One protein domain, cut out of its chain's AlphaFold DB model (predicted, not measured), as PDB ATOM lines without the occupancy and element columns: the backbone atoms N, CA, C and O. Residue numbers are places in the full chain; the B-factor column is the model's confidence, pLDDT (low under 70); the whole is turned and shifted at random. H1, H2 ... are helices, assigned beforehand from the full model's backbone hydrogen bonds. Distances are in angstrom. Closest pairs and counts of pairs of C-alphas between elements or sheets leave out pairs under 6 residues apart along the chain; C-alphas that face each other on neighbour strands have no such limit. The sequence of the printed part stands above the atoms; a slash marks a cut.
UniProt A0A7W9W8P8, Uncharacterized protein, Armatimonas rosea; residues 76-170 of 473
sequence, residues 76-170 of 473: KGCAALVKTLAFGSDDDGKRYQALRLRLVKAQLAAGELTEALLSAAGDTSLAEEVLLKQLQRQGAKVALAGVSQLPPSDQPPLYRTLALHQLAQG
ATOM      1  N   LYS A  76      -6.969 228.372 -13.350       37.97
ATOM      2  CA  LYS A  76      -6.695 227.026 -13.881       37.97
ATOM      3  C   LYS A  76      -5.294 226.521 -13.526       37.97
ATOM      4  O   LYS A  76      -5.114 225.322 -13.326       37.97
ATOM      5  N   GLY A  77      -4.323 227.424 -13.396       37.88
ATOM      6  CA  GLY A  77      -2.921 227.088 -13.159       37.88
ATOM      7  C   GLY A  77      -2.632 226.608 -11.734       37.88
ATOM      8  O   GLY A  77      -1.939 225.610 -11.547       37.88
ATOM      9  N   CYS A  78      -3.217 227.262 -10.726       39.78
ATOM     10  CA  CYS A  78      -3.055 226.850  -9.325       39.78
ATOM     11  C   CYS A  78      -3.790 225.532  -9.025       39.78
ATOM     12  O   CYS A  78      -3.235 224.655  -8.363       39.78
ATOM     13  N   ALA A  79      -4.992 225.344  -9.582       37.47
ATOM     14  CA  ALA A  79      -5.747 224.095  -9.466       37.47
ATOM     15  C   ALA A  79      -5.029 222.906 -10.136       37.47
ATOM     16  O   ALA A  79      -5.044 221.794  -9.607       37.47
ATOM     17  N   ALA A  80      -4.358 223.136 -11.273       38.91
ATOM     18  CA  ALA A  80      -3.541 222.123 -11.939       38.91
ATOM     19  C   ALA A  80      -2.312 221.720 -11.109       38.91
ATOM     20  O   ALA A  80      -1.968 220.538 -11.077       38.91
ATOM     21  N   LEU A  81      -1.690 222.668 -10.394       43.28
ATOM     22  CA  LEU A  81      -0.520 222.409  -9.549       43.28
ATOM     23  C   LEU A  81      -0.858 221.578  -8.306       43.28
ATOM     24  O   LEU A  81      -0.131 220.661  -7.942       43.28
ATOM     25  N   VAL A  82      -1.996 221.875  -7.675       41.62
ATOM     26  CA  VAL A  82      -2.492 221.108  -6.524       41.62
ATOM     27  C   VAL A  82      -2.902 219.695  -6.961       41.62
ATOM     28  O   VAL A  82      -2.540 218.731  -6.296       41.62
ATOM     29  N   LYS A  83      -3.549 219.536  -8.127       38.12
ATOM     30  CA  LYS A  83      -3.884 218.210  -8.685       38.12
ATOM     31  C   LYS A  83      -2.664 217.356  -9.048       38.12
ATOM     32  O   LYS A  83      -2.738 216.138  -8.940       38.12
ATOM     33  N   THR A  84      -1.561 217.959  -9.492       39.41
ATOM     34  CA  THR A  84      -0.356 217.213  -9.908       39.41
ATOM     35  C   THR A  84       0.527 216.770  -8.742       39.41
ATOM     36  O   THR A  84       1.283 215.818  -8.892       39.41
ATOM     37  N   LEU A  85       0.403 217.393  -7.566       40.75
ATOM     38  CA  LEU A  85       1.165 217.033  -6.363       40.75
ATOM     39  C   LEU A  85       0.547 215.878  -5.548       40.75
ATOM     40  O   LEU A  85       1.094 215.516  -4.511       40.75
ATOM     41  N   ALA A  86      -0.561 215.286  -6.003       32.75
ATOM     42  CA  ALA A  86      -1.319 214.262  -5.273       32.75
ATOM     43  C   ALA A  86      -0.759 212.822  -5.375       32.75
ATOM     44  O   ALA A  86      -1.456 211.875  -5.026       32.75
ATOM     45  N   PHE A  87       0.481 212.630  -5.836       35.28
ATOM     46  CA  PHE A  87       1.088 211.300  -5.963       35.28
ATOM     47  C   PHE A  87       2.362 211.194  -5.121       35.28
ATOM     48  O   PHE A  87       3.427 211.648  -5.534       35.28
ATOM     49  N   GLY A  88       2.247 210.579  -3.943       35.69
ATOM     50  CA  GLY A  88       3.375 210.281  -3.064       35.69
ATOM     51  C   GLY A  88       2.935 209.702  -1.717       35.69
ATOM     52  O   GLY A  88       1.782 209.850  -1.337       35.69
ATOM     53  N   SER A  89       3.865 209.029  -1.043       40.03
ATOM     54  CA  SER A  89       3.781 208.309   0.243       40.03
ATOM     55  C   SER A  89       3.095 209.049   1.418       40.03
ATOM     56  O   SER A  89       2.787 210.232   1.329       40.03
ATOM     57  N   ASP A  90       2.902 208.387   2.568       45.75
ATOM     58  CA  ASP A  90       2.254 208.964   3.771       45.75
ATOM     59  C   ASP A  90       2.861 210.305   4.255       45.75
ATOM     60  O   ASP A  90       2.150 211.165   4.788       45.75
ATOM     61  N   ASP A  91       4.159 210.536   4.029       49.91
ATOM     62  CA  ASP A  91       4.817 211.817   4.325       49.91
ATOM     63  C   ASP A  91       4.492 212.918   3.298       49.91
ATOM     64  O   ASP A  91       4.466 214.108   3.635       49.91
ATOM     65  N   ASP A  92       4.179 212.541   2.060       48.78
ATOM     66  CA  ASP A  92       3.718 213.455   1.014       48.78
ATOM     67  C   ASP A  92       2.264 213.877   1.255       48.78
ATOM     68  O   ASP A  92       1.925 215.040   1.031       48.78
ATOM     69  N   GLY A  93       1.437 213.002   1.841       53.06
ATOM     70  CA  GLY A  93       0.088 213.341   2.311       53.06
ATOM     71  C   GLY A  93       0.086 214.472   3.350       53.06
ATOM     72  O   GLY A  93      -0.671 215.439   3.225       53.06
ATOM     73  N   LYS A  94       1.004 214.430   4.328       57.59
ATOM     74  CA  LYS A  94       1.164 215.500   5.335       57.59
ATOM     75  C   LYS A  94       1.667 216.808   4.723       57.59
ATOM     76  O   LYS A  94       1.199 217.891   5.083       57.59
ATOM     77  N   ARG A  95       2.614 216.736   3.782       56.22
ATOM     78  CA  ARG A  95       3.135 217.918   3.069       56.22
ATOM     79  C   ARG A  95       2.074 218.547   2.168       56.22
ATOM     80  O   ARG A  95       1.971 219.774   2.122       56.22
ATOM     81  N   TYR A  96       1.262 217.725   1.514       59.94
ATOM     82  CA  TYR A  96       0.122 218.154   0.714       59.94
ATOM     83  C   TYR A  96      -0.934 218.854   1.576       59.94
ATOM     84  O   TYR A  96      -1.331 219.974   1.256       59.94
ATOM     85  N   GLN A  97      -1.306 218.277   2.723       62.81
ATOM     86  CA  GLN A  97      -2.201 218.926   3.689       62.81
ATOM     87  C   GLN A  97      -1.641 220.268   4.190       62.81
ATOM     88  O   GLN A  97      -2.367 221.259   4.251       62.81
ATOM     89  N   ALA A  98      -0.339 220.351   4.478       64.50
ATOM     90  CA  ALA A  98       0.295 221.598   4.908       64.50
ATOM     91  C   ALA A  98       0.297 222.683   3.812       64.50
ATOM     92  O   ALA A  98       0.058 223.859   4.103       64.50
ATOM     93  N   LEU A  99       0.553 222.312   2.552       63.72
ATOM     94  CA  LEU A  99       0.473 223.226   1.407       63.72
ATOM     95  C   LEU A  99      -0.960 223.700   1.166       63.72
ATOM     96  O   LEU A  99      -1.187 224.894   0.975       63.72
ATOM     97  N   ARG A 100      -1.924 222.783   1.254       65.12
ATOM     98  CA  ARG A 100      -3.353 223.064   1.149       65.12
ATOM     99  C   ARG A 100      -3.816 224.056   2.215       65.12
ATOM    100  O   ARG A 100      -4.427 225.068   1.884       65.12
ATOM    101  N   LEU A 101      -3.442 223.832   3.474       72.56
ATOM    102  CA  LEU A 101      -3.742 224.741   4.580       72.56
ATOM    103  C   LEU A 101      -3.145 226.139   4.343       72.56
ATOM    104  O   LEU A 101      -3.791 227.149   4.614       72.56
ATOM    105  N   ARG A 102      -1.909 226.220   3.829       69.56
ATOM    106  CA  ARG A 102      -1.266 227.502   3.491       69.56
ATOM    107  C   ARG A 102      -1.984 228.225   2.356       69.56
ATOM    108  O   ARG A 102      -2.169 229.434   2.460       69.56
ATOM    109  N   LEU A 103      -2.400 227.502   1.316       71.06
ATOM    110  CA  LEU A 103      -3.162 228.059   0.199       71.06
ATOM    111  C   LEU A 103      -4.499 228.632   0.683       71.06
ATOM    112  O   LEU A 103      -4.781 229.799   0.426       71.06
ATOM    113  N   VAL A 104      -5.254 227.860   1.470       68.38
ATOM    114  CA  VAL A 104      -6.524 228.307   2.058       68.38
ATOM    115  C   VAL A 104      -6.312 229.544   2.932       68.38
ATOM    116  O   VAL A 104      -7.027 230.531   2.784       68.38
ATOM    117  N   LYS A 105      -5.285 229.564   3.794       70.44
ATOM    118  CA  LYS A 105      -4.955 230.747   4.611       70.44
ATOM    119  C   LYS A 105      -4.614 231.977   3.764       70.44
ATOM    120  O   LYS A 105      -5.037 233.077   4.112       70.44
ATOM    121  N   ALA A 106      -3.878 231.804   2.666       62.56
ATOM    122  CA  ALA A 106      -3.551 232.894   1.752       62.56
ATOM    123  C   ALA A 106      -4.802 233.437   1.040       62.56
ATOM    124  O   ALA A 106      -5.002 234.649   1.017       62.56
ATOM    125  N   GLN A 107      -5.681 232.561   0.545       72.81
ATOM    126  CA  GLN A 107      -6.945 232.944  -0.101       72.81
ATOM    127  C   GLN A 107      -7.912 233.617   0.885       72.81
ATOM    128  O   GLN A 107      -8.532 234.628   0.561       72.81
ATOM    129  N   LEU A 108      -7.979 233.133   2.130       69.06
ATOM    130  CA  LEU A 108      -8.730 233.784   3.209       69.06
ATOM    131  C   LEU A 108      -8.208 235.199   3.507       69.06
ATOM    132  O   LEU A 108      -9.010 236.107   3.738       69.06
ATOM    133  N   ALA A 109      -6.884 235.393   3.504       66.81
ATOM    134  CA  ALA A 109      -6.262 236.703   3.693       66.81
ATOM    135  C   ALA A 109      -6.503 237.642   2.499       66.81
ATOM    136  O   ALA A 109      -6.700 238.837   2.697       66.81
ATOM    137  N   ALA A 110      -6.543 237.097   1.280       64.88
ATOM    138  CA  ALA A 110      -6.864 237.833   0.058       64.88
ATOM    139  C   ALA A 110      -8.365 238.163  -0.092       64.88
ATOM    140  O   ALA A 110      -8.731 238.980  -0.931       64.88
ATOM    141  N   GLY A 111      -9.241 237.557   0.720       67.06
ATOM    142  CA  GLY A 111     -10.695 237.724   0.619       67.06
ATOM    143  C   GLY A 111     -11.364 236.828  -0.434       67.06
ATOM    144  O   GLY A 111     -12.564 236.957  -0.680       67.06
ATOM    145  N   GLU A 112     -10.626 235.883  -1.014       75.38
ATOM    146  CA  GLU A 112     -11.078 234.939  -2.043       75.38
ATOM    147  C   GLU A 112     -11.773 233.718  -1.410       75.38
ATOM    148  O   GLU A 112     -11.340 232.575  -1.544       75.38
ATOM    149  N   LEU A 113     -12.863 233.955  -0.671       74.81
ATOM    150  CA  LEU A 113     -13.505 232.939   0.182       74.81
ATOM    151  C   LEU A 113     -14.058 231.735  -0.598       74.81
ATOM    152  O   LEU A 113     -13.936 230.606  -0.135       74.81
ATOM    153  N   THR A 114     -14.603 231.944  -1.799       75.25
ATOM    154  CA  THR A 114     -15.084 230.841  -2.652       75.25
ATOM    155  C   THR A 114     -13.935 229.951  -3.128       75.25
ATOM    156  O   THR A 114     -14.065 228.731  -3.166       75.25
ATOM    157  N   GLU A 115     -12.785 230.541  -3.463       70.81
ATOM    158  CA  GLU A 115     -11.608 229.782  -3.902       70.81
ATOM    159  C   GLU A 115     -10.939 229.064  -2.725       70.81
ATOM    160  O   GLU A 115     -10.499 227.923  -2.876       70.81
ATOM    161  N   ALA A 116     -10.945 229.687  -1.541       68.94
ATOM    162  CA  ALA A 116     -10.559 229.052  -0.286       68.94
ATOM    163  C   ALA A 116     -11.435 227.829   0.021       68.94
ATOM    164  O   ALA A 116     -10.911 226.794   0.428       68.94
ATOM    165  N   LEU A 117     -12.748 227.917  -0.222       76.81
ATOM    166  CA  LEU A 117     -13.686 226.824   0.031       76.81
ATOM    167  C   LEU A 117     -13.425 225.649  -0.917       76.81
ATOM    168  O   LEU A 117     -13.283 224.512  -0.474       76.81
ATOM    169  N   LEU A 118     -13.269 225.924  -2.215       76.31
ATOM    170  CA  LEU A 118     -12.906 224.907  -3.209       76.31
ATOM    171  C   LEU A 118     -11.547 224.267  -2.898       76.31
ATOM    172  O   LEU A 118     -11.375 223.056  -3.016       76.31
ATOM    173  N   SER A 119     -10.586 225.072  -2.443       75.06
ATOM    174  CA  SER A 119      -9.266 224.588  -2.036       75.06
ATOM    175  C   SER A 119      -9.313 223.773  -0.742       75.06
ATOM    176  O   SER A 119      -8.377 223.018  -0.488       75.06
ATOM    177  N   ALA A 120     -10.400 223.838   0.033       77.81
ATOM    178  CA  ALA A 120     -10.647 223.021   1.221       77.81
ATOM    179  C   ALA A 120     -11.398 221.693   0.942       77.81
ATOM    180  O   ALA A 120     -11.451 220.845   1.823       77.81
ATOM    181  N   ALA A 121     -11.884 221.439  -0.284       74.25
ATOM    182  CA  ALA A 121     -12.636 220.225  -0.670       74.25
ATOM    183  C   ALA A 121     -11.979 218.865  -0.300       74.25
ATOM    184  O   ALA A 121     -10.891 218.524  -0.766       74.25
ATOM    185  N   GLY A 122     -12.633 218.027   0.489       72.56
ATOM    186  CA  GLY A 122     -12.076 216.769   1.004       72.56
ATOM    187  C   GLY A 122     -11.375 216.908   2.358       72.56
ATOM    188  O   GLY A 122     -10.844 215.929   2.871       72.56
ATOM    189  N   ASP A 123     -11.372 218.106   2.946       82.25
ATOM    190  CA  ASP A 123     -11.192 218.323   4.383       82.25
ATOM    191  C   ASP A 123     -12.432 219.062   4.902       82.25
ATOM    192  O   ASP A 123     -12.563 220.280   4.757       82.25
ATOM    193  N   THR A 124     -13.377 218.305   5.463       82.69
ATOM    194  CA  THR A 124     -14.663 218.843   5.927       82.69
ATOM    195  C   THR A 124     -14.475 219.910   6.997       82.69
ATOM    196  O   THR A 124     -15.145 220.934   6.943       82.69
ATOM    197  N   SER A 125     -13.516 219.729   7.907       84.75
ATOM    198  CA  SER A 125     -13.264 220.670   9.002       84.75
ATOM    199  C   SER A 125     -12.769 222.029   8.501       84.75
ATOM    200  O   SER A 125     -13.256 223.082   8.919       84.75
ATOM    201  N   LEU A 126     -11.844 222.016   7.538       83.44
ATOM    202  CA  LEU A 126     -11.323 223.235   6.932       83.44
ATOM    203  C   LEU A 126     -12.382 223.909   6.051       83.44
ATOM    204  O   LEU A 126     -12.497 225.136   6.051       83.44
ATOM    205  N   ALA A 127     -13.166 223.119   5.313       86.06
ATOM    206  CA  ALA A 127     -14.250 223.629   4.484       86.06
ATOM    207  C   ALA A 127     -15.348 224.288   5.331       86.06
ATOM    208  O   ALA A 127     -15.833 225.354   4.957       86.06
ATOM    209  N   GLU A 128     -15.684 223.724   6.495       89.69
ATOM    210  CA  GLU A 128     -16.599 224.336   7.462       89.69
ATOM    211  C   GLU A 128     -16.076 225.689   7.953       89.69
ATOM    212  O   GLU A 128     -16.801 226.680   7.893       89.69
ATOM    213  N   GLU A 129     -14.807 225.782   8.366       89.12
ATOM    214  CA  GLU A 129     -14.233 227.051   8.836       89.12
ATOM    215  C   GLU A 129     -14.319 228.148   7.760       89.12
ATOM    216  O   GLU A 129     -14.688 229.297   8.038       89.12
ATOM    217  N   VAL A 130     -13.993 227.800   6.512       87.50
ATOM    218  CA  VAL A 130     -14.076 228.733   5.384       87.50
ATOM    219  C   VAL A 130     -15.528 229.101   5.083       87.50
ATOM    220  O   VAL A 130     -15.818 230.281   4.881       87.50
ATOM    221  N   LEU A 131     -16.439 228.128   5.104       91.19
ATOM    222  CA  LEU A 131     -17.864 228.337   4.867       91.19
ATOM    223  C   LEU A 131     -18.468 229.302   5.889       91.19
ATOM    224  O   LEU A 131     -19.209 230.208   5.513       91.19
ATOM    225  N   LEU A 132     -18.113 229.170   7.168       89.12
ATOM    226  CA  LEU A 132     -18.579 230.081   8.214       89.12
ATOM    227  C   LEU A 132     -18.040 231.499   8.019       89.12
ATOM    228  O   LEU A 132     -18.789 232.468   8.160       89.12
ATOM    229  N   LYS A 133     -16.772 231.649   7.614       87.50
ATOM    230  CA  LYS A 133     -16.216 232.963   7.242       87.50
ATOM    231  C   LYS A 133     -16.917 233.550   6.019       87.50
ATOM    232  O   LYS A 133     -17.138 234.760   5.968       87.50
ATOM    233  N   GLN A 134     -17.275 232.712   5.049       86.69
ATOM    234  CA  GLN A 134     -18.021 233.122   3.863       86.69
ATOM    235  C   GLN A 134     -19.436 233.577   4.221       86.69
ATOM    236  O   GLN A 134     -19.843 234.660   3.802       86.69
ATOM    237  N   LEU A 135     -20.138 232.822   5.065       88.12
ATOM    238  CA  LEU A 135     -21.455 233.182   5.579       88.12
ATOM    239  C   LEU A 135     -21.422 234.531   6.311       88.12
ATOM    240  O   LEU A 135     -22.262 235.386   6.049       88.12
ATOM    241  N   GLN A 136     -20.425 234.751   7.173       87.12
ATOM    242  CA  GLN A 136     -20.280 235.997   7.933       87.12
ATOM    243  C   GLN A 136     -19.957 237.216   7.059       87.12
ATOM    244  O   GLN A 136     -20.446 238.307   7.332       87.12
ATOM    245  N   ARG A 137     -19.107 237.060   6.034       84.81
ATOM    246  CA  ARG A 137     -18.600 238.194   5.237       84.81
ATOM    247  C   ARG A 137     -19.395 238.475   3.966       84.81
ATOM    248  O   ARG A 137     -19.440 239.619   3.532       84.81
ATOM    249  N   GLN A 138     -19.950 237.442   3.338       83.75
ATOM    250  CA  GLN A 138     -20.586 237.514   2.015       83.75
ATOM    251  C   GLN A 138     -22.062 237.087   2.041       83.75
ATOM    252  O   GLN A 138     -22.767 237.257   1.048       83.75
ATOM    253  N   GLY A 139     -22.546 236.573   3.175       86.12
ATOM    254  CA  GLY A 139     -23.939 236.189   3.374       86.12
ATOM    255  C   GLY A 139     -24.287 234.784   2.877       86.12
ATOM    256  O   GLY A 139     -23.514 234.099   2.202       86.12
ATOM    257  N   ALA A 140     -25.506 234.358   3.216       86.00
ATOM    258  CA  ALA A 140     -25.978 232.988   3.026       86.00
ATOM    259  C   ALA A 140     -26.062 232.549   1.558       86.00
ATOM    260  O   ALA A 140     -25.673 231.431   1.235       86.00
ATOM    261  N   LYS A 141     -26.497 233.431   0.650       86.38
ATOM    262  CA  LYS A 141     -26.616 233.100  -0.783       86.38
ATOM    263  C   LYS A 141     -25.269 232.744  -1.413       86.38
ATOM    264  O   LYS A 141     -25.186 231.818  -2.215       86.38
ATOM    265  N   VAL A 142     -24.212 233.470  -1.043       85.69
ATOM    266  CA  VAL A 142     -22.864 233.236  -1.577       85.69
ATOM    267  C   VAL A 142     -22.266 231.967  -0.972       85.69
ATOM    268  O   VAL A 142     -21.700 231.159  -1.704       85.69
ATOM    269  N   ALA A 143     -22.463 231.745   0.331       87.69
ATOM    270  CA  ALA A 143     -22.081 230.503   1.001       87.69
ATOM    271  C   ALA A 143     -22.768 229.275   0.366       87.69
ATOM    272  O   ALA A 143     -22.100 228.304   0.018       87.69
ATOM    273  N   LEU A 144     -24.079 229.349   0.114       88.44
ATOM    274  CA  LEU A 144     -24.863 228.295  -0.535       88.44
ATOM    275  C   LEU A 144     -24.367 227.980  -1.956       88.44
ATOM    276  O   LEU A 144     -24.217 226.812  -2.331       88.44
ATOM    277  N   ALA A 145     -24.075 229.021  -2.742       85.44
ATOM    278  CA  ALA A 145     -23.483 228.877  -4.069       85.44
ATOM    279  C   ALA A 145     -22.082 228.244  -4.005       85.44
ATOM    280  O   ALA A 145     -21.758 227.417  -4.854       85.44
ATOM    281  N   GLY A 146     -21.285 228.592  -2.990       83.81
ATOM    282  CA  GLY A 146     -19.978 227.994  -2.730       83.81
ATOM    283  C   GLY A 146     -20.066 226.496  -2.437       83.81
ATOM    284  O   GLY A 146     -19.371 225.713  -3.080       83.81
ATOM    285  N   VAL A 147     -20.972 226.080  -1.542       87.06
ATOM    286  CA  VAL A 147     -21.183 224.651  -1.234       87.06
ATOM    287  C   VAL A 147     -21.632 223.879  -2.474       87.06
ATOM    288  O   VAL A 147     -21.138 222.787  -2.730       87.06
ATOM    289  N   SER A 148     -22.492 224.469  -3.307       85.81
ATOM    290  CA  SER A 148     -22.996 223.819  -4.527       85.81
ATOM    291  C   SER A 148     -21.907 223.527  -5.572       85.81
ATOM    292  O   SER A 148     -22.121 222.707  -6.462       85.81
ATOM    293  N   GLN A 149     -20.748 224.191  -5.489       83.12
ATOM    294  CA  GLN A 149     -19.608 223.984  -6.390       83.12
ATOM    295  C   GLN A 149     -18.626 222.911  -5.890       83.12
ATOM    296  O   GLN A 149     -17.707 222.541  -6.623       83.12
ATOM    297  N   LEU A 150     -18.792 222.420  -4.659       79.38
ATOM    298  CA  LEU A 150     -17.941 221.376  -4.091       79.38
ATOM    299  C   LEU A 150     -18.282 219.990  -4.655       79.38
ATOM    300  O   LEU A 150     -19.377 219.787  -5.186       79.38
ATOM    301  N   PRO A 151     -17.375 219.006  -4.532       77.50
ATOM    302  CA  PRO A 151     -17.678 217.622  -4.871       77.50
ATOM    303  C   PRO A 151     -18.897 217.114  -4.085       77.50
ATOM    304  O   PRO A 151     -19.014 217.424  -2.899       77.50
ATOM    305  N   PRO A 152     -19.785 216.302  -4.688       79.00
ATOM    306  CA  PRO A 152     -21.023 215.846  -4.048       79.00
ATOM    307  C   PRO A 152     -20.798 215.051  -2.754       79.00
ATOM    308  O   PRO A 152     -21.689 215.015  -1.913       79.00
ATOM    309  N   SER A 153     -19.615 214.458  -2.560       79.19
ATOM    310  CA  SER A 153     -19.218 213.805  -1.303       79.19
ATOM    311  C   SER A 153     -19.124 214.771  -0.120       79.19
ATOM    312  O   SER A 153     -19.379 214.377   1.014       79.19
ATOM    313  N   ASP A 154     -18.777 216.030  -0.385       79.50
ATOM    314  CA  ASP A 154     -18.428 217.015   0.641       79.50
ATOM    315  C   ASP A 154     -19.598 217.960   0.949       79.50
ATOM    316  O   ASP A 154     -19.606 218.636   1.975       79.50
ATOM    317  N   GLN A 155     -20.603 218.016   0.069       85.25
ATOM    318  CA  GLN A 155     -21.737 218.933   0.191       85.25
ATOM    319  C   GLN A 155     -22.675 218.640   1.380       85.25
ATOM    320  O   GLN A 155     -23.045 219.595   2.063       85.25
ATOM    321  N   PRO A 156     -23.081 217.382   1.674       87.88
ATOM    322  CA  PRO A 156     -24.073 217.100   2.716       87.88
ATOM    323  C   PRO A 156     -23.730 217.642   4.118       87.88
ATOM    324  O   PRO A 156     -24.582 218.322   4.701       87.88
ATOM    325  N   PRO A 157     -22.517 217.424   4.675       87.50
ATOM    326  CA  PRO A 157     -22.173 217.982   5.985       87.50
ATOM    327  C   PRO A 157     -22.142 219.517   5.964       87.50
ATOM    328  O   PRO A 157     -22.594 220.156   6.910       87.50
ATOM    329  N   LEU A 158     -21.711 220.123   4.857       88.75
ATOM    330  CA  LEU A 158     -21.638 221.577   4.717       88.75
ATOM    331  C   LEU A 158     -23.016 222.234   4.573       88.75
ATOM    332  O   LEU A 158     -23.247 223.283   5.173       88.75
ATOM    333  N   TYR A 159     -23.958 221.615   3.852       92.19
ATOM    334  CA  TYR A 159     -25.354 222.066   3.829       92.19
ATOM    335  C   TYR A 159     -25.989 221.972   5.217       92.19
ATOM    336  O   TYR A 159     -26.682 222.901   5.629       92.19
ATOM    337  N   ARG A 160     -25.717 220.899   5.972       91.62
ATOM    338  CA  ARG A 160     -26.181 220.772   7.362       91.62
ATOM    339  C   ARG A 160     -25.647 221.912   8.232       91.62
ATOM    340  O   ARG A 160     -26.431 222.567   8.917       91.62
ATOM    341  N   THR A 161     -24.340 222.170   8.185       91.12
ATOM    342  CA  THR A 161     -23.696 223.245   8.956       91.12
ATOM    343  C   THR A 161     -24.246 224.619   8.569       91.12
ATOM    344  O   THR A 161     -24.580 225.420   9.444       91.12
ATOM    345  N   LEU A 162     -24.430 224.879   7.271       92.00
ATOM    346  CA  LEU A 162     -25.019 226.123   6.775       92.00
ATOM    347  C   LEU A 162     -26.462 226.313   7.265       92.00
ATOM    348  O   LEU A 162     -26.783 227.377   7.792       92.00
ATOM    349  N   ALA A 163     -27.305 225.280   7.156       92.50
ATOM    350  CA  ALA A 163     -28.695 225.331   7.599       92.50
ATOM    351  C   ALA A 163     -28.800 225.606   9.107       92.50
ATOM    352  O   ALA A 163     -29.560 226.479   9.520       92.50
ATOM    353  N   LEU A 164     -28.002 224.925   9.936       91.50
ATOM    354  CA  LEU A 164     -27.980 225.158  11.385       91.50
ATOM    355  C   LEU A 164     -27.572 226.594  11.734       91.50
ATOM    356  O   LEU A 164     -28.179 227.210  12.612       91.50
ATOM    357  N   HIS A 165     -26.591 227.155  11.026       91.12
ATOM    358  CA  HIS A 165     -26.198 228.548  11.223       91.12
ATOM    359  C   HIS A 165     -27.273 229.542  10.776       91.12
ATOM    360  O   HIS A 165     -27.506 230.526  11.477       91.12
ATOM    361  N   GLN A 166     -27.952 229.287   9.654       90.56
ATOM    362  CA  GLN A 166     -29.083 230.106   9.208       90.56
ATOM    363  C   GLN A 166     -30.221 230.078  10.234       90.56
ATOM    364  O   GLN A 166     -30.728 231.131  10.612       90.56
ATOM    365  N   LEU A 167     -30.555 228.901  10.773       91.19
ATOM    366  CA  LEU A 167     -31.552 228.759  11.838       91.19
ATOM    367  C   LEU A 167     -31.149 229.513  13.112       91.19
ATOM    368  O   LEU A 167     -31.969 230.230  13.682       91.19
ATOM    369  N   ALA A 168     -29.880 229.432  13.524       88.56
ATOM    370  CA  ALA A 168     -29.367 230.174  14.677       88.56
ATOM    371  C   ALA A 168     -29.429 231.703  14.484       88.56
ATOM    372  O   ALA A 168     -29.632 232.438  15.448       88.56
ATOM    373  N   GLN A 169     -29.288 232.181  13.245       87.38
ATOM    374  CA  GLN A 169     -29.451 233.593  12.876       87.38
ATOM    375  C   GLN A 169     -30.920 233.998  12.669       87.38
ATOM    376  O   GLN A 169     -31.208 235.171  12.437       87.38
ATOM    377  N   GLY A 170     -31.856 233.049  12.743       86.12
ATOM    378  CA  GLY A 170     -33.264 233.283  12.454       86.12
ATOM    379  C   GLY A 170     -33.567 233.468  10.963       86.12
ATOM    380  O   GLY A 170     -34.629 233.984  10.634       86.12
TER     381      GLY A 170
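What this domain is: This is residues 76 to 170 of the 473 residues of an uncharacterized protein of Armatimonas rosea (UniProt A0A7W9W8P8). A long helix, H2, begins a zigzag of helices that fold back and forth, H3, H4, H5 and H6 each packing on the one before and running the opposite way. H3 and H4 lie in the middle, H5 and H6 make one end, and H1 sits loosely beside H2 at the other end, with residues 84 to 90 carrying the chain back from it to H2. The printed part has 95 residues with six named helices, H1 to H6 in chain order, and no named strand; the class is all helix. It is compact, with a radius of gyration of the C-alphas of 13.8 A, yet elongated in outline, with spans of 46 by 26 by 19 A.

Where its parts are: H2, residues 90 to 110, is the longest helix, 30.5 A from C-alpha 90 at (2.254, 208.964, 3.771) to C-alpha 110 at (-6.864, 237.833, 0.058). Before it comes H1, residues 76 to 84, 12.3 A long, beginning with C-alpha 76 at (-6.695, 227.026, -13.881). After it come H3, residues 113 to 120, and H4, residues 124 to 138, 20.0 A long. H5 is residues 140 to 148. H6, residues 155 to 168, is 19.9 A long and ends with C-alpha 168 at (-29.367, 230.174, 14.677).

How they stand to each other: H2 touches H3 with residues 100 to 108 alone, the closest C-alphas being those of Val 104 and Ala 116, 4.7 A apart; the two form a helical hairpin at a shallow tilt of 3 degrees. H1 is close to H2 but not clearly touching, with the C-alphas of Val 82 and Arg 100 closest at 8.0 A, and it is apart from H4, H5 and H6. H1 and H3 are near each other. H3 and H4 form the next hairpin, at a shallow tilt of 2 degrees, with the C-alphas of Ala 120 and Ala 127 closest at 4.9 A. H3 also touches H5, the same way at a shallow tilt of 31 degrees, the closest C-alphas being those of Thr 114 and Gly 146 at 5.7 A. H4 touches H5 with residues 131 to 135 alone, and in this hairpin the C-alphas of Leu 135 and Ala 143 are closest at 5.3 A; the tilt of 33 degrees is only just short of steep. H5 and H6 form a hairpin at a shallow tilt of 13 degrees, with the C-alphas of Val 147 and Gln 155 closest at 5.9 A. H6 touches H4 with residues 157 to 162 alone, the same way at a steep tilt of 44 degrees, the C-alphas of Glu 128 and Leu 158 being closest at 6.4 A. In H1, H2, H3, H4, H5 and H6 every O i to N i+4 pair is within hydrogen-bond range.

The domain as a whole: The two C-alphas farthest apart are those of Ser 89 and Gly 170, at 46.3 A. The printed part has no cut and no long link; the link from H5 to H6 is short, and the other four are tight. The mean pLDDT of the printed part is 72.6, and 33 residues are under 70, among them residues 76 to 100; H1 has a mean of 39.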